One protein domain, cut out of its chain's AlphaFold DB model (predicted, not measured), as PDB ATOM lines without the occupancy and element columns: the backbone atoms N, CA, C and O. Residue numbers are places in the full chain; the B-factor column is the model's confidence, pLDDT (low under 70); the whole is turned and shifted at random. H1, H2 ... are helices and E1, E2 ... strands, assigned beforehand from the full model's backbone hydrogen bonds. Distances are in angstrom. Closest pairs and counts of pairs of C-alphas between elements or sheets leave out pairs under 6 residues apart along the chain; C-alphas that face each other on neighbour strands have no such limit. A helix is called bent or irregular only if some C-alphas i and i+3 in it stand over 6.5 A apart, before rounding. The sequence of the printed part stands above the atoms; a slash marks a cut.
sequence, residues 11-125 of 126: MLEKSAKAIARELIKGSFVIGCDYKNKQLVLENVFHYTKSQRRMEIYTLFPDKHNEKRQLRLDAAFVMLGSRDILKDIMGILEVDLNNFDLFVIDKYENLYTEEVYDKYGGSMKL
ATOM      1  N   MET A  11     -32.824  32.026  26.889       90.75
ATOM      2  CA  MET A  11     -32.511  30.964  27.841       90.75
ATOM      3  C   MET A  11     -31.268  30.193  27.404       90.75
ATOM      4  O   MET A  11     -31.141  29.785  26.250       90.75
ATOM      5  N   LEU A  12     -30.359  29.967  28.347       91.94
ATOM      6  CA  LEU A  12     -29.186  29.133  28.132       91.94
ATOM      7  C   LEU A  12     -29.425  27.723  28.665       91.94
ATOM      8  O   LEU A  12     -30.114  27.514  29.664       91.94
ATOM      9  N   GLU A  13     -28.790  26.749  28.016       92.12
ATOM     10  CA  GLU A  13     -28.614  25.426  28.602       92.12
ATOM     11  C   GLU A  13     -27.900  25.573  29.954       92.12
ATOM     12  O   GLU A  13     -26.881  26.266  30.050       92.12
ATOM     13  N   LYS A  14     -28.419  24.916  31.000       92.19
ATOM     14  CA  LYS A  14     -27.828  24.921  32.345       92.19
ATOM     15  C   LYS A  14     -26.566  24.051  32.383       92.19
ATOM     16  O   LYS A  14     -26.536  22.983  32.988       92.19
ATOM     17  N   SER A  15     -25.517  24.507  31.709       94.75
ATOM     18  CA  SER A  15     -24.193  23.902  31.728       94.75
ATOM     19  C   SER A  15     -23.111  24.978  31.705       94.75
ATOM     20  O   SER A  15     -23.207  25.976  30.986       94.75
ATOM     21  N   ALA A  16     -22.043  24.761  32.479       95.31
ATOM     22  CA  ALA A  16     -20.937  25.713  32.596       95.31
ATOM     23  C   ALA A  16     -20.336  26.052  31.223       95.31
ATOM     24  O   ALA A  16     -19.970  27.190  30.954       95.31
ATOM     25  N   LYS A  17     -20.304  25.074  30.310       96.31
ATOM     26  CA  LYS A  17     -19.812  25.245  28.941       96.31
ATOM     27  C   LYS A  17     -20.676  26.192  28.107       96.31
ATOM     28  O   LYS A  17     -20.119  27.004  27.368       96.31
ATOM     29  N   ALA A  18     -22.003  26.071  28.165       95.38
ATOM     30  CA  ALA A  18     -22.903  26.943  27.411       95.38
ATOM     31  C   ALA A  18     -22.805  28.388  27.915       95.38
ATOM     32  O   ALA A  18     -22.615  29.309  27.123       95.38
ATOM     33  N   ILE A  19     -22.813  28.559  29.237       96.19
ATOM     34  CA  ILE A  19     -22.700  29.861  29.900       96.19
ATOM     35  C   ILE A  19     -21.338  30.510  29.618       96.19
ATOM     36  O   ILE A  19     -21.279  31.648  29.158       96.19
ATOM     37  N   ALA A  20     -20.235  29.778  29.799       96.50
ATOM     38  CA  ALA A  20     -18.888  30.299  29.567       96.50
ATOM     39  C   ALA A  20     -18.673  30.767  28.118       96.50
ATOM     40  O   ALA A  20     -17.981  31.756  27.877       96.50
ATOM     41  N   ARG A  21     -19.290  30.090  27.141       96.50
ATOM     42  CA  ARG A  21     -19.235  30.506  25.731       96.50
ATOM     43  C   ARG A  21     -19.900  31.854  25.490       96.50
ATOM     44  O   ARG A  21     -19.391  32.609  24.669       96.50
ATOM     45  N   GLU A  22     -21.004  32.145  26.168       95.94
ATOM     46  CA  GLU A  22     -21.651  33.455  26.084       95.94
ATOM     47  C   GLU A  22     -20.837  34.529  26.805       95.94
ATOM     48  O   GLU A  22     -20.602  35.596  26.242       95.94
ATOM     49  N   LEU A  23     -20.294  34.222  27.983       95.50
ATOM     50  CA  LEU A  23     -19.429  35.151  28.715       95.50
ATOM     51  C   LEU A  23     -18.209  35.577  27.888       95.50
ATOM     52  O   LEU A  23     -17.910  36.762  27.797       95.50
ATOM     53  N   ILE A  24     -17.539  34.648  27.199       95.19
ATOM     54  CA  ILE A  24     -16.373  34.970  26.351       95.19
ATOM     55  C   ILE A  24     -16.726  35.892  25.175       95.19
ATOM     56  O   ILE A  24     -15.853  36.616  24.685       95.19
ATOM     57  N   LYS A  25     -17.985  35.894  24.720       94.50
ATOM     58  CA  LYS A  25     -18.469  36.836  23.698       94.50
ATOM     59  C   LYS A  25     -18.703  38.244  24.256       94.50
ATOM     60  O   LYS A  25     -18.936  39.153  23.469       94.50
ATOM     61  N   GLY A  26     -18.621  38.423  25.574       91.94
ATOM     62  CA  GLY A  26     -18.964  39.663  26.266       91.94
ATOM     63  C   GLY A  26     -20.451  39.767  26.609       91.94
ATOM     64  O   GLY A  26     -20.908  40.841  26.986       91.94
ATOM     65  N   SER A  27     -21.223  38.683  26.488       93.00
ATOM     66  CA  SER A  27     -22.627  38.692  26.901       93.00
ATOM     67  C   SER A  27     -22.733  38.874  28.419       93.00
ATOM     68  O   SER A  27     -21.922  38.344  29.182       93.00
ATOM     69  N   PHE A  28     -23.767  39.583  28.862       92.81
ATOM     70  CA  PHE A  28     -24.200  39.558  30.255       92.81
ATOM     71  C   PHE A  28     -25.137  38.373  30.453       92.81
ATOM     72  O   PHE A  28     -26.179  38.282  29.797       92.81
ATOM     73  N   VAL A  29     -24.753  37.456  31.338       94.62
ATOM     74  CA  VAL A  29     -25.556  36.282  31.686       94.62
ATOM     75  C   VAL A  29     -26.152  36.492  33.069       94.62
ATOM     76  O   VAL A  29     -25.432  36.801  34.007       94.62
ATOM     77  N   ILE A  30     -27.454  36.299  33.219       93.25
ATOM     78  CA  ILE A  30     -28.193  36.491  34.463       93.25
ATOM     79  C   ILE A  30     -28.565  35.122  35.036       93.25
ATOM     80  O   ILE A  30     -29.239  34.336  34.367       93.25
ATOM     81  N   GLY A  31     -28.136  34.844  36.266       92.62
ATOM     82  CA  GLY A  31     -28.628  33.736  37.082       92.62
ATOM     83  C   GLY A  31     -29.976  34.095  37.705       92.62
ATOM     84  O   GLY A  31     -30.142  35.187  38.258       92.62
ATOM     85  N   CYS A  32     -30.947  33.197  37.575       90.50
ATOM     86  CA  CYS A  32     -32.332  33.418  37.971       90.50
ATOM     87  C   CYS A  32     -32.881  32.245  38.791       90.50
ATOM     88  O   CYS A  32     -32.593  31.089  38.476       90.50
ATOM     89  N   ASP A  33     -33.770  32.556  39.734       89.38
ATOM     90  CA  ASP A  33     -34.465  31.599  40.600       89.38
ATOM     91  C   ASP A  33     -35.983  31.690  40.445       89.38
ATOM     92  O   ASP A  33     -36.542  32.770  40.236       89.38
ATOM     93  N   TYR A  34     -36.685  30.574  40.636       83.69
ATOM     94  CA  TYR A  34     -38.138  30.569  40.762       83.69
ATOM     95  C   TYR A  34     -38.560  30.641  42.233       83.69
ATOM     96  O   TYR A  34     -38.599  29.641  42.948       83.69
ATOM     97  N   LYS A  35     -38.986  31.823  42.688       79.00
ATOM     98  CA  LYS A  35     -39.541  32.030  44.038       79.00
ATOM     99  C   LYS A  35     -41.033  32.331  43.941       79.00
ATOM    100  O   LYS A  35     -41.450  33.238  43.234       79.00
ATOM    101  N   ASN A  36     -41.872  31.567  44.646       78.25
ATOM    102  CA  ASN A  36     -43.333  31.761  44.676       78.25
ATOM    103  C   ASN A  36     -43.998  31.840  43.281       78.25
ATOM    104  O   ASN A  36     -44.897  32.651  43.064       78.25
ATOM    105  N   LYS A  37     -43.569  30.990  42.333       75.06
ATOM    106  CA  LYS A  37     -44.004  30.996  40.916       75.06
ATOM    107  C   LYS A  37     -43.647  32.276  40.142       75.06
ATOM    108  O   LYS A  37     -44.199  32.513  39.071       75.06
ATOM    109  N   GLN A  38     -42.740  33.091  40.667       76.62
ATOM    110  CA  GLN A  38     -42.184  34.257  39.996       76.62
ATOM    111  C   GLN A  38     -40.709  34.013  39.716       76.62
ATOM    112  O   GLN A  38     -40.010  33.410  40.530       76.62
ATOM    113  N   LEU A  39     -40.242  34.487  38.566       80.19
ATOM    114  CA  LEU A  39     -38.822  34.491  38.274       80.19
ATOM    115  C   LEU A  39     -38.168  35.699  38.948       80.19
ATOM    116  O   LEU A  39     -38.599  36.837  38.756       80.19
ATOM    117  N   VAL A  40     -37.122  35.433  39.716       84.50
ATOM    118  CA  VAL A  40     -36.299  36.423  40.399       84.50
ATOM    119  C   VAL A  40     -34.926  36.425  39.748       84.50
ATOM    120  O   VAL A  40     -34.319  35.375  39.562       84.50
ATOM    121  N   LEU A  41     -34.453  37.610  39.373       86.19
ATOM    122  CA  LEU A  41     -33.095  37.800  38.877       86.19
ATOM    123  C   LEU A  41     -32.175  37.992  40.087       86.19
ATOM    124  O   LEU A  41     -32.435  38.881  40.898       86.19
ATOM    125  N   GLU A  42     -31.127  37.184  40.198       87.62
ATOM    126  CA  GLU A  42     -30.251  37.157  41.375       87.62
ATOM    127  C   GLU A  42     -28.903  37.825  41.055       87.62
ATOM    128  O   GLU A  42     -28.638  38.956  41.479       87.62
ATOM    129  N   ASN A  43     -28.085  37.170  40.226       92.19
ATOM    130  CA  ASN A  43     -26.720  37.598  39.917       92.19
ATOM    131  C   ASN A  43     -26.515  37.771  38.414       92.19
ATOM    132  O   ASN A  43     -27.112  37.066  37.601       92.19
ATOM    133  N   VAL A  44     -25.611  38.672  38.040       93.81
ATOM    134  CA  VAL A  44     -25.168  38.859  36.658       93.81
ATOM    135  C   VAL A  44     -23.699  38.514  36.546       93.81
ATOM    136  O   VAL A  44     -22.872  39.049  37.272       93.81
ATOM    137  N   PHE A  45     -23.378  37.659  35.592       94.94
ATOM    138  CA  PHE A  45     -22.038  37.247  35.235       94.94
ATOM    139  C   PHE A  45     -21.624  37.966  33.953       94.94
ATOM    140  O   PHE A  45     -22.381  38.014  32.978       94.94
ATOM    141  N   HIS A  46     -20.406  38.492  33.938       95.31
ATOM    142  CA  HIS A  46     -19.798  39.087  32.752       95.31
ATOM    143  C   HIS A  46     -18.317  38.724  32.679       95.31
ATOM    144  O   HIS A  46     -17.674  38.478  33.700       95.31
ATOM    145  N   TYR A  47     -17.762  38.687  31.469       95.50
ATOM    146  CA  TYR A  47     -16.328  38.528  31.276       95.50
ATOM    147  C   TYR A  47     -15.765  39.662  30.421       95.50
ATOM    148  O   TYR A  47     -16.015  39.757  29.217       95.50
ATOM    149  N   THR A  48     -14.918  40.468  31.050       93.56
ATOM    150  CA  THR A  48     -14.208  41.574  30.416       93.56
ATOM    151  C   THR A  48     -12.894  41.066  29.820       93.56
ATOM    152  O   THR A  48     -11.881  40.891  30.510       93.56
ATOM    153  N   LYS A  49     -12.889  40.830  28.501       92.75
ATOM    154  CA  LYS A  49     -11.755  40.231  27.768       92.75
ATOM    155  C   LYS A  49     -10.459  41.038  27.867       92.75
ATOM    156  O   LYS A  49      -9.394  40.443  28.024       92.75
ATOM    157  N   SER A  50     -10.537  42.368  27.782       91.56
ATOM    158  CA  SER A  50      -9.374  43.271  27.858       91.56
ATOM    159  C   SER A  50      -8.614  43.136  29.179       91.56
ATOM    160  O   SER A  50      -7.397  43.296  29.217       91.56
ATOM    161  N   GLN A  51      -9.324  42.765  30.243       91.56
ATOM    162  CA  GLN A  51      -8.791  42.630  31.594       91.56
ATOM    163  C   GLN A  51      -8.634  41.172  32.036       91.56
ATOM    164  O   GLN A  51      -8.144  40.911  33.132       91.56
ATOM    165  N   ARG A  52      -9.055  40.213  31.196       93.62
ATOM    166  CA  ARG A  52      -9.174  38.790  31.543       93.62
ATOM    167  C   ARG A  52      -9.873  38.582  32.890       93.62
ATOM    168  O   ARG A  52      -9.421  37.787  33.718       93.62
ATOM    169  N   ARG A  53     -10.951  39.335  33.107       94.44
ATOM    170  CA  ARG A  53     -11.645  39.435  34.390       94.44
ATOM    171  C   ARG A  53     -13.060  38.897  34.258       94.44
ATOM    172  O   ARG A  53     -13.808  39.369  33.411       94.44
ATOM    173  N   MET A  54     -13.408  37.917  35.082       94.62
ATOM    174  CA  MET A  54     -14.791  37.489  35.275       94.62
ATOM    175  C   MET A  54     -15.379  38.261  36.448       94.62
ATOM    176  O   MET A  54     -14.734  38.391  37.486       94.62
ATOM    177  N   GLU A  55     -16.579  38.786  36.276       94.38
ATOM    178  CA  GLU A  55     -17.231  39.692  37.214       94.38
ATOM    179  C   GLU A  55     -18.611  39.155  37.551       94.38
ATOM    180  O   GLU A  55     -19.316  38.637  36.681       94.38
ATOM    181  N   ILE A  56     -18.974  39.285  38.822       93.69
ATOM    182  CA  ILE A  56     -20.282  38.932  39.350       93.69
ATOM    183  C   ILE A  56     -20.884  40.202  39.933       93.69
ATOM    184  O   ILE A  56     -20.268  40.870  40.768       93.69
ATOM    185  N   TYR A  57     -22.091  40.528  39.493       93.19
ATOM    186  CA  TYR A  57     -22.845  41.682  39.946       93.19
ATOM    187  C   TYR A  57     -24.129  41.249  40.638       93.19
ATOM    188  O   TYR A  57     -24.789  40.300  40.217       93.19
ATOM    189  N   THR A  58     -24.516  42.010  41.653       91.88
ATOM    190  CA  THR A  58     -25.877  42.003  42.193       91.88
ATOM    191  C   THR A  58     -26.731  43.028  41.452       91.88
ATOM    192  O   THR A  58     -26.231  44.069  41.014       91.88
ATOM    193  N   LEU A  59     -28.021  42.727  41.309       89.56
ATOM    194  CA  LEU A  59     -28.996  43.590  40.647       89.56
ATOM    195  C   LEU A  59     -29.727  44.464  41.660       89.56
ATOM    196  O   LEU A  59     -30.145  43.996  42.718       89.56
ATOM    197  N   PHE A  60     -29.962  45.722  41.305       86.56
ATOM    198  CA  PHE A  60     -30.859  46.591  42.060       86.56
ATOM    199  C   PHE A  60     -31.637  47.517  41.115       86.56
ATOM    200  O   PHE A  60     -31.174  47.798  40.007       86.56
ATOM    201  N   PRO A  61     -32.866  47.924  41.475       83.06
ATOM    202  CA  PRO A  61     -33.657  48.805  40.627       83.06
ATOM    203  C   PRO A  61     -33.056  50.212  40.600       83.06
ATOM    204  O   PRO A  61     -32.560  50.699  41.616       83.06
ATOM    205  N   ASP A  62     -33.149  50.876  39.450       81.19
ATOM    206  CA  ASP A  62     -32.892  52.310  39.363       81.19
ATOM    207  C   ASP A  62     -34.004  53.117  40.069       81.19
ATOM    208  O   ASP A  62     -35.021  52.572  40.512       81.19
ATOM    209  N   LYS A  63     -33.843  54.445  40.149       81.62
ATOM    210  CA  LYS A  63     -34.798  55.339  40.830       81.62
ATOM    211  C   LYS A  63     -36.230  55.220  40.290       81.62
ATOM    212  O   LYS A  63     -37.175  55.421  41.054       81.62
ATOM    213  N   HIS A  64     -36.391  54.910  39.004       83.12
ATOM    214  CA  HIS A  64     -37.693  54.768  38.350       83.12
ATOM    215  C   HIS A  64     -38.171  53.307  38.268       83.12
ATOM    216  O   HIS A  64     -39.320  53.063  37.901       83.12
ATOM    217  N   ASN A  65     -37.338  52.346  38.687       74.94
ATOM    218  CA  ASN A  65     -37.577  50.903  38.602       74.94
ATOM    219  C   ASN A  65     -37.886  50.419  37.167       74.94
ATOM    220  O   ASN A  65     -38.653  49.473  36.965       74.94
ATOM    221  N   GLU A  66     -37.284  51.072  36.177       76.06
ATOM    222  CA  GLU A  66     -37.401  50.769  34.749       76.06
ATOM    223  C   GLU A  66     -36.260  49.873  34.265       76.06
ATOM    224  O   GLU A  66     -36.474  49.015  33.408       76.06
ATOM    225  N   LYS A  67     -35.063  50.025  34.845       78.38
ATOM    226  CA  LYS A  67     -33.883  49.214  34.530       78.38
ATOM    227  C   LYS A  67     -33.302  48.577  35.785       78.38
ATOM    228  O   LYS A  67     -33.679  48.882  36.922       78.38
ATOM    229  N   ARG A  68     -32.393  47.626  35.582       85.56
ATOM    230  CA  ARG A  68     -31.588  47.064  36.668       85.56
ATOM    231  C   ARG A  68     -30.168  47.586  36.564       85.56
ATOM    232  O   ARG A  68     -29.519  47.420  35.534       85.56
ATOM    233  N   GLN A  69     -29.714  48.227  37.629       88.81
ATOM    234  CA  GLN A  69     -28.337  48.660  37.792       88.81
ATOM    235  C   GLN A  69     -27.498  47.508  38.348       88.81
ATOM    236  O   GLN A  69     -28.013  46.600  39.012       88.81
ATOM    237  N   LEU A  70     -26.201  47.554  38.053       92.00
ATOM    238  CA  LEU A  70     -25.240  46.531  38.440       92.00
ATOM    239  C   LEU A  70     -24.389  47.030  39.601       92.00
ATOM    240  O   LEU A  70     -23.808  48.114  39.537       92.00
ATOM    241  N   ARG A  71     -24.274  46.220  40.653       91.56
ATOM    242  CA  ARG A  71     -23.316  46.445  41.737       91.56
ATOM    243  C   ARG A  71     -22.317  45.303  41.790       91.56
ATOM    244  O   ARG A  71     -22.727  44.158  41.963       91.56
ATOM    245  N   LEU A  72     -21.029  45.613  41.667       91.56
ATOM    246  CA  LEU A  72     -19.954  44.626  41.701       91.56
ATOM    247  C   LEU A  72     -19.924  43.925  43.059       91.56
ATOM    248  O   LEU A  72     -19.757  44.566  44.097       91.56
ATOM    249  N   ASP A  73     -20.079  42.607  43.020       91.19
ATOM    250  CA  ASP A  73     -20.036  41.730  44.186       91.19
ATOM    251  C   ASP A  73     -18.668  41.048  44.291       91.19
ATOM    252  O   ASP A  73     -17.966  41.175  45.297       91.19
ATOM    253  N   ALA A  74     -18.230  40.419  43.198       90.88
ATOM    254  CA  ALA A  74     -16.946  39.735  43.116       90.88
ATOM    255  C   ALA A  74     -16.306  39.882  41.731       90.88
ATOM    256  O   ALA A  74     -16.987  40.057  40.721       90.88
ATOM    257  N   ALA A  75     -14.977  39.776  41.680       91.88
ATOM    258  CA  ALA A  75     -14.226  39.734  40.432       91.88
ATOM    259  C   ALA A  75     -13.032  38.776  40.529       91.88
ATOM    260  O   ALA A  75     -12.285  38.789  41.507       91.88
ATOM    261  N   PHE A  76     -12.818  37.993  39.474       91.94
ATOM    262  CA  PHE A  76     -11.744  37.012  39.350       91.94
ATOM    263  C   PHE A  76     -10.866  37.368  38.153       91.94
ATOM    264  O   PHE A  76     -11.336  37.397  37.015       91.94
ATOM    265  N   VAL A  77      -9.582  37.636  38.396       93.19
ATOM    266  CA  VAL A  77      -8.616  37.970  37.340       93.19
ATOM    267  C   VAL A  77      -7.804  36.728  36.974       93.19
ATOM    268  O   VAL A  77      -7.091  36.170  37.807       93.19
ATOM    269  N   MET A  78      -7.877  36.308  35.711       92.06
ATOM    270  CA  MET A  78      -7.263  35.071  35.211       92.06
ATOM    271  C   MET A  78      -5.837  35.312  34.694       92.06
ATOM    272  O   MET A  78      -5.555  35.262  33.488       92.06
ATOM    273  N   LEU A  79      -4.917  35.613  35.615       87.94
ATOM    274  CA  LEU A  79      -3.507  35.860  35.297       87.94
ATOM    275  C   LEU A  79      -2.805  34.580  34.825       87.94
ATOM    276  O   LEU A  79      -2.908  33.531  35.450       87.94
ATOM    277  N   GLY A  80      -2.068  34.663  33.713       86.56
ATOM    278  CA  GLY A  80      -1.280  33.535  33.195       86.56
ATOM    279  C   GLY A  80      -2.097  32.361  32.638       86.56
ATOM    280  O   GLY A  80      -1.510  31.344  32.265       86.56
ATOM    281  N   SER A  81      -3.423  32.501  32.543       87.19
ATOM    282  CA  SER A  81      -4.291  31.466  31.988       87.19
ATOM    283  C   SER A  81      -3.902  31.107  30.553       87.19
ATOM    284  O   SER A  81      -3.698  31.983  29.700       87.19
ATOM    285  N   ARG A  82      -3.811  29.796  30.306       90.38
ATOM    286  CA  ARG A  82      -3.621  29.199  28.975       90.38
ATOM    287  C   ARG A  82      -4.950  28.849  28.306       90.38
ATOM    288  O   ARG A  82      -4.979  28.727  27.086       90.38
ATOM    289  N   ASP A  83      -6.019  28.702  29.089       94.44
ATOM    290  CA  ASP A  83      -7.356  28.334  28.624       94.44
ATOM    291  C   ASP A  83      -8.426  29.032  29.479       94.44
ATOM    292  O   ASP A  83      -8.917  28.504  30.476       94.44
ATOM    293  N   ILE A  84      -8.789  30.245  29.055       94.50
ATOM    294  CA  ILE A  84      -9.795  31.082  29.721       94.50
ATOM    295  C   ILE A  84     -11.155  30.382  29.796       94.50
ATOM    296  O   ILE A  84     -11.874  30.551  30.776       94.50
ATOM    297  N   LEU A  85     -11.523  29.597  28.778       95.12
ATOM    298  CA  LEU A  85     -12.812  28.910  28.766       95.12
ATOM    299  C   LEU A  85     -12.883  27.897  29.902       95.12
ATOM    300  O   LEU A  85     -13.880  27.860  30.621       95.12
ATOM    301  N   LYS A  86     -11.821  27.111  30.080       95.06
ATOM    302  CA  LYS A  86     -11.745  26.130  31.159       95.06
ATOM    303  C   LYS A  86     -11.777  26.789  32.539       95.06
ATOM    304  O   LYS A  86     -12.463  26.283  33.423       95.06
ATOM    305  N   ASP A  87     -11.093  27.916  32.707       94.12
ATOM    306  CA  ASP A  87     -11.076  28.639  33.983       94.12
ATOM    307  C   ASP A  87     -12.456  29.221  34.328       94.12
ATOM    308  O   ASP A  87     -12.932  29.044  35.449       94.12
ATOM    309  N   ILE A  88     -13.142  29.844  33.359       95.12
ATOM    310  CA  ILE A  88     -14.522  30.333  33.541       95.12
ATOM    311  C   ILE A  88     -15.457  29.168  33.874       95.12
ATOM    312  O   ILE A  88     -16.270  29.281  34.788       95.12
ATOM    313  N   MET A  89     -15.341  28.040  33.164       95.56
ATOM    314  CA  MET A  89     -16.149  26.852  33.447       95.56
ATOM    315  C   MET A  89     -15.949  26.360  34.884       95.56
ATOM    316  O   MET A  89     -16.937  26.095  35.559       95.56
ATOM    317  N   GLY A  90     -14.704  26.301  35.366       93.12
ATOM    318  CA  GLY A  90     -14.406  25.876  36.736       93.12
ATOM    319  C   GLY A  90     -15.009  26.791  37.806       93.12
ATOM    320  O   GLY A  90     -15.477  26.299  38.827       93.12
ATOM    321  N   ILE A  91     -15.057  28.108  37.565       91.50
ATOM    322  CA  ILE A  91     -15.745  29.053  38.462       91.50
ATOM    323  C   ILE A  91     -17.257  28.801  38.438       91.50
ATOM    324  O   ILE A  91     -17.880  28.664  39.486       91.50
ATOM    325  N   LEU A  92     -17.846  28.687  37.245       92.44
ATOM    326  CA  LEU A  92     -19.287  28.483  37.084       92.44
ATOM    327  C   LEU A  92     -19.779  27.167  37.683       92.44
ATOM    328  O   LEU A  92     -20.906  27.115  38.158       92.44
ATOM    329  N   GLU A  93     -18.975  26.103  37.663       91.19
ATOM    330  CA  GLU A  93     -19.344  24.803  38.240       91.19
ATOM    331  C   GLU A  93     -19.634  24.879  39.747       91.19
ATOM    332  O   GLU A  93     -20.456  24.103  40.236       91.19
ATOM    333  N   VAL A  94     -19.027  25.832  40.466       84.69
ATOM    334  CA  VAL A  94     -19.308  26.078  41.892       84.69
ATOM    335  C   VAL A  94     -20.711  26.659  42.088       84.69
ATOM    336  O   VAL A  94     -21.419  26.266  43.013       84.69
ATOM    337  N   ASP A  95     -21.126  27.549  41.187       80.12
ATOM    338  CA  ASP A  95     -22.354  28.334  41.320       80.12
ATOM    339  C   ASP A  95     -23.532  27.795  40.500       80.12
ATOM    340  O   ASP A  95     -24.671  28.213  40.695       80.12
ATOM    341  N   LEU A  96     -23.301  26.848  39.590       86.19
ATOM    342  CA  LEU A  96     -24.300  26.383  38.623       86.19
ATOM    343  C   LEU A  96     -25.592  25.886  39.287       86.19
ATOM    344  O   LEU A  96     -26.685  26.069  38.753       86.19
ATOM    345  N   ASN A  97     -25.462  25.232  40.442       86.62
ATOM    346  CA  ASN A  97     -26.588  24.667  41.181       86.62
ATOM    347  C   ASN A  97     -27.305  25.688  42.072       86.62
ATOM    348  O   ASN A  97     -28.384  25.372  42.562       86.62
ATOM    349  N   ASN A  98     -26.739  26.884  42.243       88.06
ATOM    350  CA  ASN A  98     -27.346  27.955  43.029       88.06
ATOM    351  C   ASN A  98     -28.465  28.676  42.270       88.06
ATOM    352  O   ASN A  98     -29.210  29.410  42.901       88.06
ATOM    353  N   PHE A  99     -28.584  28.461  40.954       90.94
ATOM    354  CA  PHE A  99     -29.596  29.098  40.113       90.94
ATOM    355  C   PHE A  99     -30.471  28.065  39.412       90.94
ATOM    356  O   PHE A  99     -29.979  27.029  38.950       90.94
ATOM    357  N   ASP A 100     -31.759  28.352  39.258       90.00
ATOM    358  CA  ASP A 100     -32.677  27.499  38.496       90.00
ATOM    359  C   ASP A 100     -32.487  27.646  36.980       90.00
ATOM    360  O   ASP A 100     -32.582  26.664  36.238       90.00
ATOM    361  N   LEU A 101     -32.204  28.868  36.521       91.19
ATOM    362  CA  LEU A 101     -32.136  29.242  35.110       91.19
ATOM    363  C   LEU A 101     -31.024  30.264  34.858       91.19
ATOM    364  O   LEU A 101     -30.764  31.137  35.679       91.19
ATOM    365  N   PHE A 102     -30.431  30.201  33.668       93.06
ATOM    366  CA  PHE A 102     -29.555  31.245  33.153       93.06
ATOM    367  C   PHE A 102     -30.141  31.850  31.883       93.06
ATOM    368  O   PHE A 102     -30.599  31.122  30.996       93.06
ATOM    369  N   VAL A 103     -30.098  33.176  31.780       92.38
ATOM    370  CA  VAL A 103     -30.535  33.908  30.584       92.38
ATOM    371  C   VAL A 103     -29.504  34.936  30.145       92.38
ATOM    372  O   VAL A 103     -28.719  35.409  30.957       92.38
ATOM    373  N   ILE A 104     -29.506  35.308  28.871       91.88
ATOM    374  CA  ILE A 104     -28.720  36.436  28.355       91.88
ATOM    375  C   ILE A 104     -29.587  37.675  28.186       91.88
ATOM    376  O   ILE A 104     -30.721  37.589  27.712       91.88
ATOM    377  N   ASP A 105     -29.036  38.837  28.530       85.50
ATOM    378  CA  ASP A 105     -29.721  40.115  28.329       85.50
ATOM    379  C   ASP A 105     -29.637  40.580  26.866       85.50
ATOM    380  O   ASP A 105     -28.855  41.456  26.509       85.50
ATOM    381  N   LYS A 106     -30.439  39.971  25.987       79.12
ATOM    382  CA  LYS A 106     -30.493  40.345  24.561       79.12
ATOM    383  C   LYS A 106     -31.160  41.694  24.287       79.12
ATOM    384  O   LYS A 106     -30.971  42.232  23.202       79.12
ATOM    385  N   TYR A 107     -31.978  42.191  25.213       76.56
ATOM    386  CA  TYR A 107     -32.825  43.372  25.010       76.56
ATOM    387  C   TYR A 107     -32.373  44.586  25.834       76.56
ATOM    388  O   TYR A 107     -33.155  45.516  26.011       76.56
ATOM    389  N   GLU A 108     -31.133  44.581  26.335       76.69
ATOM    390  CA  GLU A 108     -30.511  45.717  27.037       76.69
ATOM    391  C   GLU A 108     -31.324  46.212  28.254       76.69
ATOM    392  O   GLU A 108     -31.463  47.417  28.517       76.69
ATOM    393  N   ASN A 109     -31.884  45.263  29.011       76.25
ATOM    394  CA  ASN A 109     -32.620  45.546  30.243       76.25
ATOM    395  C   ASN A 109     -31.682  45.933  31.397       76.25
ATOM    396  O   ASN A 109     -32.103  46.588  32.360       76.25
ATOM    397  N   LEU A 110     -30.420  45.509  31.320       82.44
ATOM    398  CA  LEU A 110     -29.373  45.881  32.255       82.44
ATOM    399  C   LEU A 110     -28.800  47.248  31.884       82.44
ATOM    400  O   LEU A 110     -28.486  47.529  30.728       82.44
ATOM    401  N   TYR A 111     -28.624  48.105  32.885       81.38
ATOM    402  CA  TYR A 111     -27.855  49.328  32.718       81.38
ATOM    403  C   TYR A 111     -26.368  49.003  32.885       81.38
ATOM    404  O   TYR A 111     -25.890  48.819  34.003       81.38
ATOM    405  N   THR A 112     -25.662  48.875  31.763       82.00
ATOM    406  CA  THR A 112     -24.266  48.406  31.704       82.00
ATOM    407  C   THR A 112     -23.246  49.533  31.536       82.00
ATOM    408  O   THR A 112     -22.047  49.284  31.619       82.00
ATOM    409  N   GLU A 113     -23.693  50.777  31.330       82.31
ATOM    410  CA  GLU A 113     -22.807  51.944  31.185       82.31
ATOM    411  C   GLU A 113     -22.097  52.312  32.493       82.31
ATOM    412  O   GLU A 113     -20.981  52.834  32.474       82.31
ATOM    413  N   GLU A 114     -22.749  52.042  33.623       84.50
ATOM    414  CA  GLU A 114     -22.273  52.379  34.956       84.50
ATOM    415  C   GLU A 114     -22.473  51.196  35.902       84.50
ATOM    416  O   GLU A 114     -23.553  50.606  35.985       84.50
ATOM    417  N   VAL A 115     -21.422  50.879  36.649       86.75
ATOM    418  CA  VAL A 115     -21.422  49.857  37.690       86.75
ATOM    419  C   VAL A 115     -21.065  50.498  39.017       86.75
ATOM    420  O   VAL A 115     -20.158  51.325  39.096       86.75
ATOM    421  N   TYR A 116     -21.750  50.066  40.067       86.88
ATOM    422  CA  TYR A 116     -21.556  50.546  41.426       86.88
ATOM    423  C   TYR A 116     -20.654  49.593  42.214       86.88
ATOM    424  O   TYR A 116     -20.752  48.372  42.090       86.88
ATOM    425  N   ASP A 117     -19.782  50.131  43.055       85.38
ATOM    426  CA  ASP A 117     -19.077  49.360  44.069       85.38
ATOM    427  C   ASP A 117     -19.919  49.228  45.351       85.38
ATOM    428  O   ASP A 117     -21.006  49.795  45.501       85.38
ATOM    429  N   LYS A 118     -19.413  48.459  46.317       78.88
ATOM    430  CA  LYS A 118     -20.089  48.245  47.605       78.88
ATOM    431  C   LYS A 118     -20.203  49.500  48.485       78.88
ATOM    432  O   LYS A 118     -20.932  49.469  49.473       78.88
ATOM    433  N   TYR A 119     -19.479  50.568  48.162       82.00
ATOM    434  CA  TYR A 119     -19.480  51.846  48.874       82.00
ATOM    435  C   TYR A 119     -20.349  52.908  48.179       82.00
ATOM    436  O   TYR A 119     -20.460  54.023  48.683       82.00
ATOM    437  N   GLY A 120     -20.987  52.565  47.054       78.00
ATOM    438  CA  GLY A 120     -21.808  53.481  46.264       78.00
ATOM    439  C   GLY A 120     -21.006  54.367  45.310       78.00
ATOM    440  O   GLY A 120     -21.588  55.254  44.688       78.00
ATOM    441  N   GLY A 121     -19.696  54.138  45.177       85.25
ATOM    442  CA  GLY A 121     -18.900  54.720  44.103       85.25
ATOM    443  C   GLY A 121     -19.273  54.073  42.774       85.25
ATOM    444  O   GLY A 121     -19.581  52.883  42.735       85.25
ATOM    445  N   SER A 122     -19.258  54.838  41.686       85.44
ATOM    446  CA  SER A 122     -19.583  54.319  40.364       85.44
ATOM    447  C   SER A 122     -18.401  54.386  39.403       85.44
ATOM    448  O   SER A 122     -17.512  55.235  39.515       85.44
ATOM    449  N   MET A 123     -18.369  53.452  38.458       82.88
ATOM    450  CA  MET A 123     -17.364  53.390  37.406       82.88
ATOM    451  C   MET A 123     -18.007  53.010  36.079       82.88
ATOM    452  O   MET A 123     -18.992  52.275  36.040       82.88
ATOM    453  N   LYS A 124     -17.414  53.482  34.980       81.81
ATOM    454  CA  LYS A 124     -17.791  53.001  33.651       81.81
ATOM    455  C   LYS A 124     -17.276  51.585  33.457       81.81
ATOM    456  O   LYS A 124     -16.125  51.301  33.799       81.81
ATOM    457  N   LEU A 125     -18.115  50.724  32.895       73.75
ATOM    458  CA  LEU A 125     -17.670  49.413  32.445       73.75
ATOM    459  C   LEU A 125     -16.699  49.591  31.261       73.75
ATOM    460  O   LEU A 125     -16.908  50.469  30.420       73.75
TER     461      LEU A 125
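Overview. This is residues 11 to 125 of the 126 residues of an uncharacterized protein of Lachnospiraceae bacterium 3-1 (UniProt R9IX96). A strongly twisted, curled sheet of seven strands has two helices, H1 and H2, packed on one face, making two layers; the small E6-E7 hairpin extends the sheet on the side away from them. The printed part has 115 residues, in the order H1 E1 E2 E3 E4 H2 E5 E6 E7. The mixed sheet runs E5 E1 E2 E3 E4 E6 E7, and the class is mixed, helices and strands. The whole is compact, with a radius of gyration of the C-alphas of 13.9 A and spans of 44 by 34 by 24 A.

Along the chain. H1, residues 16 to 24, begins at C-alpha (-20.937, 25.713, 32.596). E1 is residues 29 to 35, E2 38 to 48, 30.5 A long, E3 53 to 61, 24.7 A, and E4 68 to 77, 24.7 A. H2, residues 84 to 98, is 22.2 A long and irregular: C-alphas 94 and 97 are 7.4 A apart. E5 is residues 101 to 104, E6 110 to 116, and E7 122 to 124, ending at C-alpha (-17.791, 53.001, 33.651).

Arrangement. E1 to E4 form a meander, each strand the antiparallel neighbour of the one before, with N 31 and O 43 at 2.8 A, N 44 and O 57 at 2.8 A, and N 54 and O 76 at 2.9 A. E4 bends by 60 degrees at residue 73. E5 is antiparallel to E1 (N 30 and O 103, 2.7 A). E6 is parallel to E4 (N 72 and O 116, 2.8 A), and antiparallel to E7 (N 115 and O 123, 2.9 A). H1 is on the sheet at a height of 8.1 A, H2 at 9.2 A over E2. H1 and H2 touch at a steep tilt of 56 degrees, opposite ways; the closest C-alphas, of Ala 16 and Met 89, are 5.0 A apart. Every O i to N i+4 pair is within hydrogen-bond range in H1, 7 of 11 in H2.

Size, cuts and confidence. The C-alphas farthest apart, of Asn 36 and Gly 80, are 43.6 A apart. The printed part has no cut, no link is long, and no printed residue is under 70 in pLDDT.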